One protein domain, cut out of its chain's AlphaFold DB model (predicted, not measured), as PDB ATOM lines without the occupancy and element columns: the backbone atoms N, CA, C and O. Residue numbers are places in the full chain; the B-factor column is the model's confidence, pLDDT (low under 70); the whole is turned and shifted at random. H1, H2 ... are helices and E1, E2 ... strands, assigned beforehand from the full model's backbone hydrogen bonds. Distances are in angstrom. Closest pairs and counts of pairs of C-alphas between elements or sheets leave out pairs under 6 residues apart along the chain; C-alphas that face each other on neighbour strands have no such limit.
ATOM      1  N   THR A   2     -43.777 -34.361 -26.565       80.50
ATOM      2  CA  THR A   2     -43.691 -33.791 -27.932       80.50
ATOM      3  C   THR A   2     -44.550 -32.540 -28.156       80.50
ATOM      4  O   THR A   2     -44.086 -31.590 -28.776       80.50
ATOM      5  N   PHE A   3     -45.764 -32.487 -27.594       84.19
ATOM      6  CA  PHE A   3     -46.633 -31.302 -27.680       84.19
ATOM      7  C   PHE A   3     -46.026 -30.060 -27.017       84.19
ATOM      8  O   PHE A   3     -45.994 -28.993 -27.621       84.19
ATOM      9  N   LEU A   4     -45.494 -30.205 -25.798       87.31
ATOM     10  CA  LEU A   4     -44.842 -29.105 -25.081       87.31
ATOM     11  C   LEU A   4     -43.605 -28.608 -25.836       87.31
ATOM     12  O   LEU A   4     -43.423 -27.402 -25.958       87.31
ATOM     13  N   PHE A   5     -42.811 -29.521 -26.402       89.25
ATOM     14  CA  PHE A   5     -41.675 -29.173 -27.259       89.25
ATOM     15  C   PHE A   5     -42.102 -28.405 -28.522       89.25
ATOM     16  O   PHE A   5     -41.490 -27.400 -28.875       89.25
ATOM     17  N   GLY A   6     -43.178 -28.832 -29.188       90.38
ATOM     18  CA  GLY A   6     -43.708 -28.132 -30.361       90.38
ATOM     19  C   GLY A   6     -44.181 -26.711 -30.037       90.38
ATOM     20  O   GLY A   6     -43.885 -25.778 -30.786       90.38
ATOM     21  N   ILE A   7     -44.857 -26.530 -28.898       92.50
ATOM     22  CA  ILE A   7     -45.324 -25.216 -28.432       92.50
ATOM     23  C   ILE A   7     -44.136 -24.302 -28.125       92.50
ATOM     24  O   ILE A   7     -44.088 -23.175 -28.621       92.50
ATOM     25  N   THR A   8     -43.160 -24.774 -27.346       92.69
ATOM     26  CA  THR A   8     -41.996 -23.958 -26.977       92.69
ATOM     27  C   THR A   8     -41.166 -23.584 -28.201       92.69
ATOM     28  O   THR A   8     -40.833 -22.412 -28.368       92.69
ATOM     29  N   MET A   9     -40.912 -24.528 -29.109       89.88
ATOM     30  CA  MET A   9     -40.193 -24.262 -30.355       89.88
ATOM     31  C   MET A   9     -40.924 -23.230 -31.223       89.88
ATOM     32  O   MET A   9     -40.310 -22.284 -31.712       89.88
ATOM     33  N   SER A  10     -42.247 -23.356 -31.360       91.50
ATOM     34  CA  SER A  10     -43.059 -22.406 -32.131       91.50
ATOM     35  C   SER A  10     -42.988 -20.994 -31.547       91.50
ATOM     36  O   SER A  10     -42.766 -20.030 -32.282       91.50
ATOM     37  N   LEU A  11     -43.103 -20.863 -30.221       92.62
ATOM     38  CA  LEU A  11     -42.980 -19.576 -29.533       92.62
ATOM     39  C   LEU A  11     -41.600 -18.948 -29.742       92.62
ATOM     40  O   LEU A  11     -41.512 -17.748 -30.008       92.62
ATOM     41  N   ILE A  12     -40.531 -19.745 -29.670       90.81
ATOM     42  CA  ILE A  12     -39.157 -19.285 -29.901       90.81
ATOM     43  C   ILE A  12     -38.998 -18.768 -31.337       90.81
ATOM     44  O   ILE A  12     -38.533 -17.644 -31.539       90.81
ATOM     45  N   LEU A  13     -39.433 -19.546 -32.332       88.75
ATOM     46  CA  LEU A  13     -39.336 -19.187 -33.751       88.75
ATOM     47  C   LEU A  13     -40.082 -17.885 -34.063       88.75
ATOM     48  O   LEU A  13     -39.506 -16.960 -34.644       88.75
ATOM     49  N   VAL A  14     -41.343 -17.786 -33.630       89.81
ATOM     50  CA  VAL A  14     -42.178 -16.595 -33.844       89.81
ATOM     51  C   VAL A  14     -41.584 -15.380 -33.135       89.81
ATOM     52  O   VAL A  14     -41.533 -14.292 -33.714       89.81
ATOM     53  N   SER A  15     -41.080 -15.553 -31.911       90.81
ATOM     54  CA  SER A  15     -40.462 -14.466 -31.145       90.81
ATOM     55  C   SER A  15     -39.211 -13.929 -31.836       90.81
ATOM     56  O   SER A  15     -39.081 -12.715 -32.004       90.81
ATOM     57  N   PHE A  16     -38.323 -14.809 -32.311       89.19
ATOM     58  CA  PHE A  16     -37.124 -14.396 -33.042       89.19
ATOM     59  C   PHE A  16     -37.453 -13.702 -34.362       89.19
ATOM     60  O   PHE A  16     -36.856 -12.669 -34.676       89.19
ATOM     61  N   HIS A  17     -38.413 -14.234 -35.121       88.25
ATOM     62  CA  HIS A  17     -38.839 -13.626 -36.379       88.25
ATOM     63  C   HIS A  17     -39.423 -12.223 -36.138       88.25
ATOM     64  O   HIS A  17     -38.982 -11.244 -36.741       88.25
ATOM     65  N   ARG A  18     -40.334 -12.092 -35.164       89.50
ATOM     66  CA  ARG A  18     -40.942 -10.811 -34.777       89.50
ATOM     67  C   ARG A  18     -39.912  -9.795 -34.291       89.50
ATOM     68  O   ARG A  18     -39.997  -8.620 -34.643       89.50
ATOM     69  N   TYR A  19     -38.948 -10.234 -33.487       90.75
ATOM     70  CA  TYR A  19     -37.860  -9.385 -33.013       90.75
ATOM     71  C   TYR A  19     -37.039  -8.817 -34.179       90.75
ATOM     72  O   TYR A  19     -36.762  -7.617 -34.207       90.75
ATOM     73  N   ARG A  20     -36.698  -9.642 -35.179       88.19
ATOM     74  CA  ARG A  20     -35.932  -9.183 -36.347       88.19
ATOM     75  C   ARG A  20     -36.714  -8.232 -37.243       88.19
ATOM     76  O   ARG A  20     -36.139  -7.236 -37.666       88.19
ATOM     77  N   LEU A  21     -38.009  -8.466 -37.459       89.50
ATOM     78  CA  LEU A  21     -38.865  -7.518 -38.185       89.50
ATOM     79  C   LEU A  21     -38.841  -6.131 -37.534       89.50
ATOM     80  O   LEU A  21     -38.566  -5.136 -38.202       89.50
ATOM     81  N   LYS A  22     -39.035  -6.069 -36.211       89.94
ATOM     82  CA  LYS A  22     -38.969  -4.805 -35.465       89.94
ATOM     83  C   LYS A  22     -37.590  -4.155 -35.551       89.94
ATOM     84  O   LYS A  22     -37.500  -2.949 -35.761       89.94
ATOM     85  N   LYS A  23     -36.517  -4.946 -35.433       87.56
ATOM     86  CA  LYS A  23     -35.137  -4.462 -35.589       87.56
ATOM     87  C   LYS A  23     -34.880  -3.869 -36.981       87.56
ATOM     88  O   LYS A  23     -34.104  -2.928 -37.097       87.56
ATOM     89  N   ASN A  24     -35.554  -4.380 -38.009       83.62
ATOM     90  CA  ASN A  24     -35.489  -3.865 -39.376       83.62
ATOM     91  C   ASN A  24     -36.413  -2.652 -39.613       83.62
ATOM     92  O   ASN A  24     -36.542  -2.199 -40.745       83.62
ATOM     93  N   GLY A  25     -37.046  -2.103 -38.570       86.12
ATOM     94  CA  GLY A  25     -37.908  -0.921 -38.666       86.12
ATOM     95  C   GLY A  25     -39.367  -1.222 -39.017       86.12
ATOM     96  O   GLY A  25     -40.158  -0.293 -39.174       86.12
ATOM     97  N   ILE A  26     -39.761  -2.497 -39.098       88.19
ATOM     98  CA  ILE A  26     -41.147  -2.887 -39.374       88.19
ATOM     99  C   ILE A  26     -41.986  -2.737 -38.102       88.19
ATOM    100  O   ILE A  26     -41.929  -3.561 -37.187       88.19
ATOM    101  N   GLN A  27     -42.788  -1.673 -38.055       83.12
ATOM    102  CA  GLN A  27     -43.691  -1.396 -36.933       83.12
ATOM    103  C   GLN A  27     -45.000  -2.191 -37.043       83.12
ATOM    104  O   GLN A  27     -45.467  -2.762 -36.057       83.12
ATOM    105  N   LYS A  28     -45.560  -2.281 -38.258       88.12
ATOM    106  CA  LYS A  28     -46.767  -3.059 -38.561       88.12
ATOM    107  C   LYS A  28     -46.388  -4.344 -39.291       88.12
ATOM    108  O   LYS A  28     -45.872  -4.311 -40.405       88.12
ATOM    109  N   ILE A  29     -46.645  -5.480 -38.649       86.38
ATOM    110  CA  ILE A  29     -46.398  -6.802 -39.230       86.38
ATOM    111  C   ILE A  29     -47.567  -7.133 -40.156       86.38
ATOM    112  O   ILE A  29     -48.716  -7.157 -39.720       86.38
ATOM    113  N   THR A  30     -47.261  -7.361 -41.427       88.25
ATOM    114  CA  THR A  30     -48.209  -7.726 -42.486       88.25
ATOM    115  C   THR A  30     -47.766  -9.039 -43.124       88.25
ATOM    116  O   THR A  30     -46.609  -9.435 -42.975       88.25
ATOM    117  N   ALA A  31     -48.663  -9.707 -43.855       84.31
ATOM    118  CA  ALA A  31     -48.326 -10.938 -44.576       84.31
ATOM    119  C   ALA A  31     -47.144 -10.745 -45.547       84.31
ATOM    120  O   ALA A  31     -46.298 -11.626 -45.675       84.31
ATOM    121  N   GLU A  32     -47.041  -9.560 -46.153       84.62
ATOM    122  CA  GLU A  32     -45.953  -9.184 -47.063       84.62
ATOM    123  C   GLU A  32     -44.583  -9.215 -46.377       84.62
ATOM    124  O   GLU A  32     -43.623  -9.741 -46.930       84.62
ATOM    125  N   ASN A  33     -44.493  -8.734 -45.135       85.19
ATOM    126  CA  ASN A  33     -43.220  -8.627 -44.418       85.19
ATOM    127  C   ASN A  33     -42.785  -9.948 -43.761       85.19
ATOM    128  O   ASN A  33     -41.630 -10.081 -43.369       85.19
ATOM    129  N   VAL A  34     -43.702 -10.909 -43.604       87.62
ATOM    130  CA  VAL A  34     -43.456 -12.206 -42.939       87.62
ATOM    131  C   VAL A  34     -43.030 -13.287 -43.941       87.62
ATOM    132  O   VAL A  34     -42.429 -14.290 -43.557       87.62
ATOM    133  N   GLY A  35     -43.333 -13.093 -45.227       88.81
ATOM    134  CA  GLY A  35     -43.000 -14.044 -46.281       88.81
ATOM    135  C   GLY A  35     -41.494 -14.261 -46.449       88.81
ATOM    136  O   GLY A  35     -40.690 -13.340 -46.314       88.81
ATOM    137  N   VAL A  36     -41.110 -15.484 -46.811       89.00
ATOM    138  CA  VAL A  36     -39.710 -15.823 -47.125       89.00
ATOM    139  C   VAL A  36     -39.273 -15.321 -48.504       89.00
ATOM    140  O   VAL A  36     -38.085 -15.181 -48.764       89.00
ATOM    141  N   ASN A  37     -40.231 -15.032 -49.388       91.38
ATOM    142  CA  ASN A  37     -39.977 -14.453 -50.701       91.38
ATOM    143  C   ASN A  37     -40.254 -12.958 -50.638       91.38
ATOM    144  O   ASN A  37     -41.382 -12.547 -50.377       91.38
ATOM    145  N   GLN A  38     -39.224 -12.161 -50.890       93.62
ATOM    146  CA  GLN A  38     -39.290 -10.713 -50.780       93.62
ATOM    147  C   GLN A  38     -38.966 -10.079 -52.119       93.62
ATOM    148  O   GLN A  38     -38.035 -10.500 -52.806       93.62
ATOM    149  N   ARG A  39     -39.752  -9.073 -52.501       93.19
ATOM    150  CA  ARG A  39     -39.643  -8.402 -53.796       93.19
ATOM    151  C   ARG A  39     -39.843  -6.907 -53.620       93.19
ATOM    152  O   ARG A  39     -40.795  -6.493 -52.968       93.19
ATOM    153  N   ARG A  40     -38.990  -6.103 -54.251       91.69
ATOM    154  CA  ARG A  40     -39.185  -4.656 -54.373       91.69
ATOM    155  C   ARG A  40     -38.832  -4.169 -55.761       91.69
ATOM    156  O   ARG A  40     -37.859  -4.628 -56.355       91.69
ATOM    157  N   SER A  41     -39.613  -3.208 -56.227       91.25
ATOM    158  CA  SER A  41     -39.285  -2.405 -57.397       91.25
ATOM    159  C   SER A  41     -38.733  -1.059 -56.940       91.25
ATOM    160  O   SER A  41     -39.214  -0.496 -55.955       91.25
ATOM    161  N   LEU A  42     -37.723  -0.553 -57.638       89.38
ATOM    162  CA  LEU A  42     -37.111   0.745 -57.372       89.38
ATOM    163  C   LEU A  42     -36.653   1.390 -58.677       89.38
ATOM    164  O   LEU A  42     -36.224   0.692 -59.596       89.38
ATOM    165  N   LYS A  43     -36.684   2.720 -58.704       86.50
ATOM    166  CA  LYS A  43     -36.048   3.530 -59.744       86.50
ATOM    167  C   LYS A  43     -34.664   3.966 -59.274       86.50
ATOM    168  O   LYS A  43     -34.492   4.293 -58.095       86.50
ATOM    169  N   SER A  44     -33.680   3.957 -60.162       84.12
ATOM    170  CA  SER A  44     -32.332   4.453 -59.877       84.12
ATOM    171  C   SER A  44     -31.731   5.098 -61.113       84.12
ATOM    172  O   SER A  44     -31.898   4.592 -62.212       84.12
ATOM    173  N   LYS A  45     -30.956   6.165 -60.923       83.75
ATOM    174  CA  LYS A  45     -30.182   6.805 -61.996       83.75
ATOM    175  C   LYS A  45     -28.937   6.007 -62.382       83.75
ATOM    176  O   LYS A  45     -28.291   6.298 -63.386       83.75
ATOM    177  N   SER A  46     -28.566   5.016 -61.573       79.94
ATOM    178  CA  SER A  46     -27.375   4.209 -61.806       79.94
ATOM    179  C   SER A  46     -27.662   3.054 -62.751       79.94
ATOM    180  O   SER A  46     -28.608   2.288 -62.559       79.94
ATOM    181  N   SER A  47     -26.795   2.873 -63.745       81.31
ATOM    182  CA  SER A  47     -26.889   1.741 -64.668       81.31
ATOM    183  C   SER A  47     -26.344   0.451 -64.045       81.31
ATOM    184  O   SER A  47     -25.533   0.474 -63.113       81.31
ATOM    185  N   LYS A  48     -26.724  -0.700 -64.613       81.25
ATOM    186  CA  LYS A  48     -26.244  -2.032 -64.204       81.25
ATOM    187  C   LYS A  48     -24.718  -2.085 -64.049       81.25
ATOM    188  O   LYS A  48     -24.211  -2.639 -63.077       81.25
ATOM    189  N   SER A  49     -23.977  -1.477 -64.977       76.62
ATOM    190  CA  SER A  49     -22.509  -1.495 -64.958       76.62
ATOM    191  C   SER A  49     -21.918  -0.716 -63.777       76.62
ATOM    192  O   SER A  49     -20.874  -1.098 -63.248       76.62
ATOM    193  N   GLN A  50     -22.593   0.342 -63.316       77.25
ATOM    194  CA  GLN A  50     -22.186   1.097 -62.131       77.25
ATOM    195  C   GLN A  50     -22.447   0.306 -60.845       77.25
ATOM    196  O   GLN A  50     -21.594   0.307 -59.957       77.25
ATOM    197  N   LEU A  51     -23.562  -0.432 -60.785       78.19
ATOM    198  CA  LEU A  51     -23.882  -1.320 -59.660       78.19
ATOM    199  C   LEU A  51     -22.844  -2.442 -59.489       78.19
ATOM    200  O   LEU A  51     -22.519  -2.811 -58.363       78.19
ATOM    201  N   ILE A  52     -22.288  -2.952 -60.593       75.56
ATOM    202  CA  ILE A  52     -21.234  -3.983 -60.575       75.56
ATOM    203  C   ILE A  52     -19.881  -3.400 -60.141       75.56
ATOM    204  O   ILE A  52     -19.145  -4.046 -59.400       75.56
ATOM    205  N   LYS A  53     -19.532  -2.189 -60.600       72.00
ATOM    206  CA  LYS A  53     -18.207  -1.580 -60.371       72.00
ATOM    207  C   LYS A  53     -18.016  -0.986 -58.976       72.00
ATOM    208  O   LYS A  53     -16.879  -0.876 -58.527       72.00
ATOM    209  N   LYS A  54     -19.097  -0.595 -58.296       67.25
ATOM    210  CA  LYS A  54     -19.063  -0.071 -56.921       67.25
ATOM    211  C   LYS A  54     -19.828  -0.992 -55.965       67.25
ATOM    212  O   LYS A  54     -20.839  -0.569 -55.401       67.25
ATOM    213  N   PRO A  55     -19.389  -2.248 -55.768       64.75
ATOM    214  CA  PRO A  55     -20.035  -3.094 -54.788       64.75
ATOM    215  C   PRO A  55     -19.758  -2.513 -53.399       64.75
ATOM    216  O   PRO A  55     -18.611  -2.400 -52.967       64.75
ATOM    217  N   ASP A  56     -20.824  -2.143 -52.696       71.44
ATOM    218  CA  ASP A  56     -20.763  -1.851 -51.266       71.44
ATOM    219  C   ASP A  56     -20.109  -3.037 -50.516       71.44
ATOM    220  O   ASP A  56     -20.285  -4.189 -50.941       71.44
ATOM    221  N   PRO A  57     -19.390  -2.819 -49.395       70.38
ATOM    222  CA  PRO A  57     -18.776  -3.893 -48.608       70.38
ATOM    223  C   PRO A  57     -19.729  -5.043 -48.238       70.38
ATOM    224  O   PRO A  57     -19.284  -6.161 -47.969       70.38
ATOM    225  N   ILE A  58     -21.040  -4.785 -48.206       67.31
ATOM    226  CA  ILE A  58     -22.085  -5.780 -47.960       67.31
ATOM    227  C   ILE A  58     -22.316  -6.667 -49.192       67.31
ATOM    228  O   ILE A  58     -22.405  -7.888 -49.047       67.31
ATOM    229  N   ILE A  59     -22.394  -6.081 -50.391       73.62
ATOM    230  CA  ILE A  59     -22.570  -6.816 -51.655       73.62
ATOM    231  C   ILE A  59     -21.279  -7.554 -52.024       73.62
ATOM    232  O   ILE A  59     -21.339  -8.689 -52.488       73.62
ATOM    233  N   GLY A  60     -20.112  -6.969 -51.735       69.94
ATOM    234  CA  GLY A  60     -18.804  -7.561 -52.035       69.94
ATOM    235  C   GLY A  60     -18.517  -8.896 -51.331       69.94
ATOM    236  O   GLY A  60     -17.650  -9.643 -51.767       69.94
ATOM    237  N   LYS A  61     -19.259  -9.236 -50.267       80.69
ATOM    238  CA  LYS A  61     -19.167 -10.547 -49.591       80.69
ATOM    239  C   LYS A  61     -20.035 -11.630 -50.237       80.69
ATOM    240  O   LYS A  61     -19.973 -12.787 -49.823       80.69
ATOM    241  N   MET A  62     -20.888 -11.265 -51.190       86.69
ATOM    242  CA  MET A  62     -21.772 -12.188 -51.894       86.69
ATOM    243  C   MET A  62     -21.111 -12.668 -53.182       86.69
ATOM    244  O   MET A  62     -20.397 -11.920 -53.849       86.69
ATOM    245  N   LYS A  63     -21.386 -13.915 -53.573       88.38
ATOM    246  CA  LYS A  63     -20.959 -14.403 -54.884       88.38
ATOM    247  C   LYS A  63     -21.836 -13.747 -55.945       88.38
ATOM    248  O   LYS A  63     -23.032 -14.031 -56.004       88.38
ATOM    249  N   MET A  64     -21.236 -12.878 -56.752       89.12
ATOM    250  CA  MET A  64     -21.903 -12.169 -57.840       89.12
ATOM    251  C   MET A  64     -21.768 -12.938 -59.157       89.12
ATOM    252  O   MET A  64     -20.728 -13.522 -59.456       89.12
ATOM    253  N   THR A  65     -22.831 -12.956 -59.950       90.25
ATOM    254  CA  THR A  65     -22.843 -13.484 -61.315       90.25
ATOM    255  C   THR A  65     -23.654 -12.534 -62.179       90.25
ATOM    256  O   THR A  65     -24.813 -12.248 -61.879       90.25
ATOM    257  N   GLU A  66     -23.035 -12.011 -63.231       88.38
ATOM    258  CA  GLU A  66     -23.732 -11.178 -64.201       88.38
ATOM    259  C   GLU A  66     -24.627 -12.049 -65.091       88.38
ATOM    260  O   GLU A  66     -24.262 -13.154 -65.485       88.38
ATOM    261  N   THR A  67     -25.823 -11.550 -65.379       87.00
ATOM    262  CA  THR A  67     -26.786 -12.146 -66.313       87.00
ATOM    263  C   THR A  67     -27.114 -11.117 -67.390       87.00
ATOM    264  O   THR A  67     -26.798  -9.941 -67.212       87.00
ATOM    265  N   GLU A  68     -27.768 -11.513 -68.481       84.50
ATOM    266  CA  GLU A  68     -28.134 -10.598 -69.577       84.50
ATOM    267  C   GLU A  68     -28.854  -9.344 -69.050       84.50
ATOM    268  O   GLU A  68     -28.368  -8.222 -69.214       84.50
ATOM    269  N   ASN A  69     -29.913  -9.548 -68.263       84.62
ATOM    270  CA  ASN A  69     -30.809  -8.478 -67.812       84.62
ATOM    271  C   ASN A  69     -30.548  -8.009 -66.373       84.62
ATOM    272  O   ASN A  69     -31.386  -7.332 -65.779       84.62
ATOM    273  N   GLY A  70     -29.425  -8.392 -65.755       86.38
ATOM    274  CA  GLY A  70     -29.212  -8.056 -64.350       86.38
ATOM    275  C   GLY A  70     -28.075  -8.783 -63.650       86.38
ATOM    276  O   GLY A  70     -27.126  -9.255 -64.276       86.38
ATOM    277  N   ILE A  71     -28.181  -8.872 -62.328       90.38
ATOM    278  CA  ILE A  71     -27.161  -9.424 -61.439       90.38
ATOM    279  C   ILE A  71     -27.804 -10.466 -60.524       90.38
ATOM    280  O   ILE A  71     -28.838 -10.221 -59.899       90.38
ATOM    281  N   LEU A  72     -27.162 -11.624 -60.422       91.06
ATOM    282  CA  LEU A  72     -27.466 -12.660 -59.448       91.06
ATOM    283  C   LEU A  72     -26.442 -12.593 -58.312       91.06
ATOM    284  O   LEU A  72     -25.237 -12.652 -58.550       91.06
ATOM    285  N   LEU A  73     -26.913 -12.500 -57.074       91.06
ATOM    286  CA  LEU A  73     -26.092 -12.544 -55.870       91.06
ATOM    287  C   LEU A  73     -26.478 -13.771 -55.048       91.06
ATOM    288  O   LEU A  73     -27.659 -14.036 -54.826       91.06
ATOM    289  N   LYS A  74     -25.482 -14.512 -54.564       90.38
ATOM    290  CA  LYS A  74     -25.683 -15.614 -53.618       90.38
ATOM    291  C   LYS A  74     -24.977 -15.314 -52.309       90.38
ATOM    292  O   LYS A  74     -23.784 -14.994 -52.301       90.38
ATOM    293  N   THR A  75     -25.701 -15.418 -51.198       88.06
ATOM    294  CA  THR A  75     -25.096 -15.237 -49.874       88.06
ATOM    295  C   THR A  75     -24.330 -16.489 -49.457       88.06
ATOM    296  O   THR A  75     -24.690 -17.606 -49.822       88.06
ATOM    297  N   GLY A  76     -23.292 -16.321 -48.639       83.25
ATOM    298  CA  GLY A  76     -22.686 -17.450 -47.936       83.25
ATOM    299  C   GLY A  76     -23.665 -18.096 -46.952       83.25
ATOM    300  O   GLY A  76     -24.622 -17.461 -46.493       83.25
ATOM    301  N   MET A  77     -23.408 -19.357 -46.617       79.62
ATOM    302  CA  MET A  77     -24.149 -20.066 -45.581       79.62
ATOM    303  C   MET A  77     -23.782 -19.505 -44.206       79.62
ATOM    304  O   MET A  77     -22.609 -19.296 -43.899       79.62
ATOM    305  N   THR A  78     -24.782 -19.245 -43.370       74.06
ATOM    306  CA  THR A  78     -24.578 -18.804 -41.986       74.06
ATOM    307  C   THR A  78     -25.508 -19.584 -41.069       74.06
ATOM    308  O   THR A  78     -26.544 -20.074 -41.502       74.06
ATOM    309  N   TRP A  79     -25.227 -19.607 -39.768       67.38
ATOM    310  CA  TRP A  79     -26.140 -20.173 -38.762       67.38
ATOM    311  C   TRP A  79     -27.566 -19.599 -38.802       67.38
ATOM    312  O   TRP A  79     -28.486 -20.169 -38.228       67.38
ATOM    313  N   LYS A  80     -27.750 -18.446 -39.453       64.94
ATOM    314  CA  LYS A  80     -29.013 -17.711 -39.519       64.94
ATOM    315  C   LYS A  80     -29.683 -17.785 -40.893       64.94
ATOM    316  O   LYS A  80     -30.738 -17.179 -41.057       64.94
ATOM    317  N   SER A  81     -29.051 -18.416 -41.887       67.94
ATOM    318  CA  SER A  81     -29.506 -18.400 -43.280       67.94
ATOM    319  C   SER A  81     -28.844 -19.504 -44.102       67.94
ATOM    320  O   SER A  81     -27.623 -19.686 -44.075       67.94
ATOM    321  N   TRP A  82     -29.666 -20.206 -44.873       71.19
ATOM    322  CA  TRP A  82     -29.304 -21.405 -45.625       71.19
ATOM    323  C   TRP A  82     -29.004 -21.084 -47.086       71.19
ATOM    324  O   TRP A  82     -29.538 -21.737 -47.978       71.19
ATOM    325  N   VAL A  83     -28.139 -20.088 -47.311       85.31
ATOM    326  CA  VAL A  83     -27.855 -19.515 -48.636       85.31
ATOM    327  C   VAL A  83     -29.114 -18.879 -49.235       85.31
ATOM    328  O   VAL A  83     -30.096 -19.540 -49.559       85.31
ATOM    329  N   GLU A  84     -29.076 -17.569 -49.426       89.19
ATOM    330  CA  GLU A  84     -30.136 -16.839 -50.114       89.19
ATOM    331  C   GLU A  84     -29.702 -16.539 -51.545       89.19
ATOM    332  O   GLU A  84     -28.527 -16.273 -51.825       89.19
ATOM    333  N   GLU A  85     -30.676 -16.552 -52.444       92.06
ATOM    334  CA  GLU A  85     -30.529 -16.085 -53.811       92.06
ATOM    335  C   GLU A  85     -31.198 -14.720 -53.944       92.06
ATOM    336  O   GLU A  85     -32.390 -14.567 -53.667       92.06
ATOM    337  N   ILE A  86     -30.430 -13.733 -54.398       92.38
ATOM    338  CA  ILE A  86     -30.911 -12.380 -54.639       92.38
ATOM    339  C   ILE A  86     -30.742 -12.054 -56.120       92.38
ATOM    340  O   ILE A  86     -29.656 -12.185 -56.677       92.38
ATOM    341  N   LYS A  87     -31.823 -11.633 -56.768       92.94
ATOM    342  CA  LYS A  87     -31.850 -11.218 -58.171       92.94
ATOM    343  C   LYS A  87     -32.113  -9.732 -58.244       92.94
ATOM    344  O   LYS A  87     -33.066  -9.262 -57.632       92.94
ATOM    345  N   ILE A  88     -31.304  -9.023 -59.014       90.94
ATOM    346  CA  ILE A  88     -31.512  -7.621 -59.364       90.94
ATOM    347  C   ILE A  88     -31.685  -7.596 -60.876       90.94
ATOM    348  O   ILE A  88     -30.716  -7.808 -61.599       90.94
ATOM    349  N   ILE A  89     -32.914  -7.415 -61.348       91.12
ATOM    350  CA  ILE A  89     -33.254  -7.450 -62.775       91.12
ATOM    351  C   ILE A  89     -33.653  -6.046 -63.206       91.12
ATOM    352  O   ILE A  89     -34.509  -5.436 -62.570       91.12
ATOM    353  N   GLN A  90     -33.048  -5.547 -64.277       87.75
ATOM    354  CA  GLN A  90     -33.461  -4.310 -64.923       87.75
ATOM    355  C   GLN A  90     -34.681  -4.608 -65.805       87.75
ATOM    356  O   GLN A  90     -34.619  -5.485 -66.664       87.75
ATOM    357  N   GLN A  91     -35.803  -3.935 -65.555       85.56
ATOM    358  CA  GLN A  91     -37.063  -4.165 -66.271       85.56
ATOM    359  C   GLN A  91     -37.244  -3.226 -67.460       85.56
ATOM    360  O   GLN A  91     -37.689  -3.660 -68.518       85.56
ATOM    361  N   ALA A  92     -36.895  -1.955 -67.282       76.06
ATOM    362  CA  ALA A  92     -37.028  -0.928 -68.301       76.06
ATOM    363  C   ALA A  92     -35.824   0.012 -68.267       76.06
ATOM    364  O   ALA A  92     -35.097   0.107 -67.273       76.06
ATOM    365  N   ASN A  93     -35.600   0.671 -69.396       71.25
ATOM    366  CA  ASN A  93     -34.564   1.671 -69.564       71.25
ATOM    367  C   ASN A  93     -35.255   2.973 -69.973       71.25
ATOM    368  O   ASN A  93     -35.643   3.114 -71.133       71.25
ATOM    369  N   GLU A  94     -35.486   3.868 -69.014       68.50
ATOM    370  CA  GLU A  94     -35.873   5.247 -69.307       68.50
ATOM    371  C   GLU A  94     -34.580   6.076 -69.405       68.50
ATOM    372  O   GLU A  94     -33.573   5.758 -68.777       68.50
ATOM    373  N   GLU A  95     -34.583   7.130 -70.217       63.88
ATOM    374  CA  GLU A  95     -33.376   7.859 -70.653       63.88
ATOM    375  C   GLU A  95     -32.499   8.395 -69.497       63.88
ATOM    376  O   GLU A  95     -31.293   8.586 -69.662       63.88
ATOM    377  N   TYR A  96     -33.085   8.566 -68.307       66.75
ATOM    378  CA  TYR A  96     -32.410   9.042 -67.095       66.75
ATOM    379  C   TYR A  96     -32.702   8.218 -65.831       66.75
ATOM    380  O   TYR A  96     -32.068   8.463 -64.803       66.75
ATOM    381  N   ASP A  97     -33.621   7.250 -65.901       80.56
ATOM    382  CA  ASP A  97     -34.047   6.423 -64.771       80.56
ATOM    383  C   ASP A  97     -34.142   4.947 -65.192       80.56
ATOM    384  O   ASP A  97     -34.791   4.566 -66.165       80.56
ATOM    385  N   PHE A  98     -33.484   4.082 -64.432       84.94
ATOM    386  CA  PHE A  98     -33.503   2.642 -64.632       84.94
ATOM    387  C   PHE A  98     -34.457   1.996 -63.630       84.94
ATOM    388  O   PHE A  98     -34.318   2.174 -62.413       84.94
ATOM    389  N   ASP A  99     -35.384   1.190 -64.142       89.44
ATOM    390  CA  ASP A  99     -36.302   0.418 -63.313       89.44
ATOM    391  C   ASP A  99     -35.676  -0.923 -62.953       89.44
ATOM    392  O   ASP A  99     -35.432  -1.774 -63.813       89.44
ATOM    393  N   TYR A 100     -35.452  -1.133 -61.659       90.31
ATOM    394  CA  TYR A 100     -34.936  -2.383 -61.128       90.31
ATOM    395  C   TYR A 100     -35.967  -3.100 -60.282       90.31
ATOM    396  O   TYR A 100     -36.726  -2.516 -59.511       90.31
ATOM    397  N   GLN A 101     -35.897  -4.418 -60.356       93.00
ATOM    398  CA  GLN A 101     -36.611  -5.315 -59.485       93.00
ATOM    399  C   GLN A 101     -35.630  -6.174 -58.700       93.00
ATOM    400  O   GLN A 101     -34.915  -7.006 -59.260       93.00
ATOM    401  N   ILE A 102     -35.644  -5.998 -57.383       93.12
ATOM    402  CA  ILE A 102     -34.906  -6.827 -56.440       93.12
ATOM    403  C   ILE A 102     -35.830  -7.943 -55.964       93.12
ATOM    404  O   ILE A 102     -36.945  -7.686 -55.514       93.12
ATOM    405  N   THR A 103     -35.364  -9.184 -56.019       93.81
ATOM    406  CA  THR A 103     -36.024 -10.336 -55.397       93.81
ATOM    407  C   THR A 103     -35.024 -11.059 -54.509       93.81
ATOM    408  O   THR A 103     -33.942 -11.370 -54.985       93.81
ATOM    409  N   SER A 104     -35.371 -11.356 -53.259       92.75
ATOM    410  CA  SER A 104     -34.579 -12.192 -52.348       92.75
ATOM    411  C   SER A 104     -35.418 -13.387 -51.919       92.75
ATOM    412  O   SER A 104     -36.568 -13.217 -51.508       92.75
ATOM    413  N   ARG A 105     -34.852 -14.588 -52.029       91.94
ATOM    414  CA  ARG A 105     -35.518 -15.837 -51.657       91.94
ATOM    415  C   ARG A 105     -34.533 -16.855 -51.083       91.94
ATOM    416  O   ARG A 105     -33.365 -16.857 -51.492       91.94
ATOM    417  N   PRO A 106     -35.007 -17.776 -50.231       90.06
ATOM    418  CA  PRO A 106     -34.191 -18.888 -49.781       90.06
ATOM    419  C   PRO A 106     -33.869 -19.824 -50.939       90.06
ATOM    420  O   PRO A 106     -34.699 -20.073 -51.815       90.06
ATOM    421  N   ASN A 107     -32.658 -20.377 -50.928       87.12
ATOM    422  CA  ASN A 107     -32.284 -21.422 -51.875       87.12
ATOM    423  C   ASN A 107     -33.032 -22.736 -51.579       87.12
ATOM    424  O   ASN A 107     -33.399 -23.476 -52.489       87.12
ATOM    425  N   LEU A 108     -33.307 -23.010 -50.300       84.75
ATOM    426  CA  LEU A 108     -34.134 -24.138 -49.878       84.75
ATOM    427  C   LEU A 108     -35.619 -23.781 -50.004       84.75
ATOM    428  O   LEU A 108     -36.162 -23.049 -49.178       84.75
ATOM    429  N   ILE A 109     -36.289 -24.340 -51.012       77.69
ATOM    430  CA  ILE A 109     -37.712 -24.082 -51.311       77.69
ATOM    431  C   ILE A 109     -38.635 -24.464 -50.137       77.69
ATOM    432  O   ILE A 109     -39.688 -23.865 -49.953       77.69
ATOM    433  N   THR A 110     -38.218 -25.414 -49.296       83.31
ATOM    434  CA  THR A 110     -38.949 -25.861 -48.099       83.31
ATOM    435  C   THR A 110     -38.822 -24.916 -46.898       83.31
ATOM    436  O   THR A 110     -39.309 -25.231 -45.813       83.31
ATOM    437  N   THR A 111     -38.155 -23.768 -47.046       84.50
ATOM    438  CA  THR A 111     -37.982 -22.798 -45.957       84.50
ATOM    439  C   THR A 111     -39.315 -22.134 -45.623       84.50
ATOM    440  O   THR A 111     -39.834 -21.344 -46.403       84.50
ATOM    441  N   LEU A 112     -39.845 -22.423 -44.434       83.88
ATOM    442  CA  LEU A 112     -41.069 -21.794 -43.918       83.88
ATOM    443  C   LEU A 112     -40.794 -20.484 -43.169       83.88
ATOM    444  O   LEU A 112     -41.655 -19.612 -43.111       83.88
ATOM    445  N   VAL A 113     -39.602 -20.349 -42.577       83.81
ATOM    446  CA  VAL A 113     -39.202 -19.189 -41.770       83.81
ATOM    447  C   VAL A 113     -37.763 -18.809 -42.106       83.81
ATOM    448  O   VAL A 113     -36.851 -19.612 -41.932       83.81
ATOM    449  N   ASP A 114     -37.551 -17.566 -42.532       84.75
ATOM    450  CA  ASP A 114     -36.232 -17.007 -42.872       84.75
ATOM    451  C   ASP A 114     -35.749 -15.956 -41.849       84.75
ATOM    452  O   ASP A 114     -34.724 -15.295 -42.029       84.75
ATOM    453  N   TYR A 115     -36.514 -15.761 -40.769       86.62
ATOM    454  CA  TYR A 115     -36.267 -14.749 -39.740       86.62
ATOM    455  C   TYR A 115     -36.114 -13.319 -40.299       86.62
ATOM    456  O   TYR A 115     -35.279 -12.558 -39.807       86.62
ATOM    457  N   ALA A 116     -36.894 -12.961 -41.322       87.44
ATOM    458  CA  ALA A 116     -36.850 -11.669 -42.012       87.44
ATOM    459  C   ALA A 116     -35.516 -11.392 -42.727       87.44
ATOM    460  O   ALA A 116     -35.143 -10.237 -42.955       87.44
ATOM    461  N   LYS A 117     -34.759 -12.445 -43.061       88.75
ATOM    462  CA  LYS A 117     -33.465 -12.309 -43.727       88.75
ATOM    463  C   LYS A 117     -33.617 -11.814 -45.160       88.75
ATOM    464  O   LYS A 117     -32.837 -10.953 -45.565       88.75
ATOM    465  N   ASN A 118     -34.600 -12.314 -45.903       90.69
ATOM    466  CA  ASN A 118     -34.822 -11.884 -47.278       90.69
ATOM    467  C   ASN A 118     -35.298 -10.433 -47.340       90.69
ATOM    468  O   ASN A 118     -34.849  -9.685 -48.205       90.69
ATOM    469  N   LEU A 119     -36.093  -9.999 -46.359       91.06
ATOM    470  CA  LEU A 119     -36.525  -8.605 -46.253       91.06
ATOM    471  C   LEU A 119     -35.323  -7.693 -45.978       91.06
ATOM    472  O   LEU A 119     -35.102  -6.715 -46.683       91.06
ATOM    473  N   GLU A 120     -34.476  -8.085 -45.020       89.81
ATOM    474  CA  GLU A 120     -33.234  -7.376 -44.706       89.81
ATOM    475  C   GLU A 120     -32.305  -7.256 -45.924       89.81
ATOM    476  O   GLU A 120     -31.657  -6.229 -46.111       89.81
ATOM    477  N   ASN A 121     -32.208  -8.307 -46.742       89.88
ATOM    478  CA  ASN A 121     -31.380  -8.302 -47.945       89.88
ATOM    479  C   ASN A 121     -31.911  -7.309 -48.987       89.88
ATOM    480  O   ASN A 121     -31.126  -6.526 -49.523       89.88
ATOM    481  N   VAL A 122     -33.224  -7.319 -49.249       91.50
ATOM    482  CA  VAL A 122     -33.857  -6.392 -50.196       91.50
ATOM    483  C   VAL A 122     -33.675  -4.947 -49.737       91.50
ATOM    484  O   VAL A 122     -33.178  -4.135 -50.512       91.50
ATOM    485  N   ASP A 123     -33.970  -4.644 -48.471       90.19
ATOM    486  CA  ASP A 123     -33.841  -3.284 -47.933       90.19
ATOM    487  C   ASP A 123     -32.381  -2.791 -47.947       90.19
ATOM    488  O   ASP A 123     -32.108  -1.610 -48.172       90.19
ATOM    489  N   LYS A 124     -31.406  -3.681 -47.711       88.50
ATOM    490  CA  LYS A 124     -29.976  -3.338 -47.802       88.50
ATOM    491  C   LYS A 124     -29.559  -3.004 -49.225       88.50
ATOM    492  O   LYS A 124     -28.878  -2.004 -49.429       88.50
ATOM    493  N   ILE A 125     -29.953  -3.823 -50.196       88.69
ATOM    494  CA  ILE A 125     -29.611  -3.594 -51.603       88.69
ATOM    495  C   ILE A 125     -30.298  -2.333 -52.114       88.69
ATOM    496  O   ILE A 125     -29.658  -1.535 -52.788       88.69
ATOM    497  N   GLU A 126     -31.557  -2.105 -51.740       89.12
ATOM    498  CA  GLU A 126     -32.267  -0.874 -52.077       89.12
ATOM    499  C   GLU A 126     -31.501   0.363 -51.587       89.12
ATOM    500  O   GLU A 126     -31.301   1.305 -52.351       89.12
ATOM    501  N   LYS A 127     -31.010   0.348 -50.341       87.31
ATOM    502  CA  LYS A 127     -30.185   1.439 -49.794       87.31
ATOM    503  C   LYS A 127     -28.880   1.626 -50.559       87.31
ATOM    504  O   LYS A 127     -28.514   2.760 -50.842       87.31
ATOM    505  N   VAL A 128     -28.190   0.540 -50.905       85.25
ATOM    506  CA  VAL A 128     -26.945   0.616 -51.685       85.25
ATOM    507  C   VAL A 128     -27.207   1.235 -53.055       85.25
ATOM    508  O   VAL A 128     -26.516   2.170 -53.436       85.25
ATOM    509  N   ILE A 129     -28.240   0.780 -53.767       84.50
ATOM    510  CA  ILE A 129     -28.579   1.310 -55.092       84.50
ATOM    511  C   ILE A 129     -28.983   2.790 -55.013       84.50
ATOM    512  O   ILE A 129     -28.570   3.576 -55.860       84.50
ATOM    513  N   LYS A 130     -29.742   3.189 -53.985       83.44
ATOM    514  CA  LYS A 130     -30.113   4.595 -53.754       83.44
ATOM    515  C   LYS A 130     -28.927   5.491 -53.401       83.44
ATOM    516  O   LYS A 130     -28.972   6.665 -53.725       83.44
ATOM    517  N   ASN A 131     -27.895   4.956 -52.749       78.75
ATOM    518  CA  ASN A 131     -26.694   5.711 -52.378       78.75
ATOM    519  C   ASN A 131     -25.659   5.817 -53.514       78.75
ATOM    520  O   ASN A 131     -24.739   6.625 -53.416       78.75
ATOM    521  N   ILE A 132     -25.742   4.961 -54.540       72.50
ATOM    522  CA  ILE A 132     -24.875   5.029 -55.731       72.50
ATOM    523  C   ILE A 132     -25.422   6.045 -56.755       72.50
ATOM    524  O   ILE A 132     -24.630   6.584 -57.534       72.50
ATOM    525  N   ALA A 133     -26.739   6.285 -56.739       56.16
ATOM    526  CA  ALA A 133     -27.457   7.255 -57.572       56.16
ATOM    527  C   ALA A 133     -27.282   8.701 -57.087       56.16
ATOM    528  O   ALA A 133     -27.300   9.593 -57.964       56.16
TER     529      ALA A 133
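Overview. This is residues 2 to 133 of the 133 residues of an uncharacterized protein of Aequorivita sp. H23M31 (UniProt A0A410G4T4). A twisted sheet of five strands has helix H4 running along one face, over E1 and E5, with short H3 on the same face and the other face bare of named helices. Long helix H1 makes an arm at one end, and its residues 2 to 12 stick out free of the body, which without them spans 45 by 29 by 24 A. The printed part has 132 residues, with four named helices and five named strands in the order H1 H2 E1 H3 E2 E3 E4 E5 H4; the sheet's order is E1 E5 E4 E3 E2, all antiparallel, and the class is mixed, helices and strands. It is only just compact, close to loose, with a radius of gyration of the C-alphas of 16.4 A, and spans 59 by 29 by 23 A.

Along the chain. H1, residues 2 to 23, begins with C-alpha 2 at (-43.691, -33.791, -27.932) and is 31.5 A long. H2 is residues 31 to 34. E1, residues 38 to 44, measures 19.0 A, and H3, residues 48 to 53, 8.9 A. E2 is residues 63 to 67 and E3 residues 70 to 74. E4, residues 84 to 93, measures 27.2 A and begins with C-alpha 84 at (-30.136, -16.839, -50.114). E5, residues 98 to 106, measures 26.2 A. H4, residues 117 to 132, measures 22.8 A and ends with C-alpha 132 at (-24.875, 5.029, -55.731).

Arrangement. E2 E3 E4 E5 form a meander, each strand the antiparallel neighbour of the one before, with hairpins E2 and E3, E3 and E4, E4 and E5. N 65 and O 72 are 2.8 A apart, N 73 and O 86 2.8 A, and N 87 and O 103 2.8 A. Edge strand E1 is antiparallel to E5, with N 40 and O 102 at 2.9 A. H3 and H4 on one face of this sheet make two layers, helices over strands. H4 has a height over the sheet of 8.4 A and runs along the strands, at 18 degrees to E5 on the local plane; the closest C-alphas of the two are those of Ser 104 and Asn 118, 5.1 A. H3 only just stands up from the sheet, rising 43 degrees. H3 and H4 only just touch, with 3 pairs of C-alphas within 8 A, about perpendicular at 88 degrees; H4 uses residues 129 to 132 alone, and the closest C-alphas are those of Leu 51 and Ile 129, 7.1 A. H1 is not on the sheet but is near H4. H2, also not on it, is close to but not clearly touching H4, the closest C-alphas being those of Asn 33 and Leu 119, 6.9 A. In H1, H3 and H4 every O i to N i+4 pair is within hydrogen-bond range; H2 is too short for one.

Size, cuts and confidence. The C-alphas of Thr 2 and Glu 95 are the two farthest apart, 60.5 A. The printed part has no cut and no long link. Mean pLDDT of the printed part is 84.6; residues 54 to 55, 58, 60, 79 to 81, 94 to 96 and 133 are under 70.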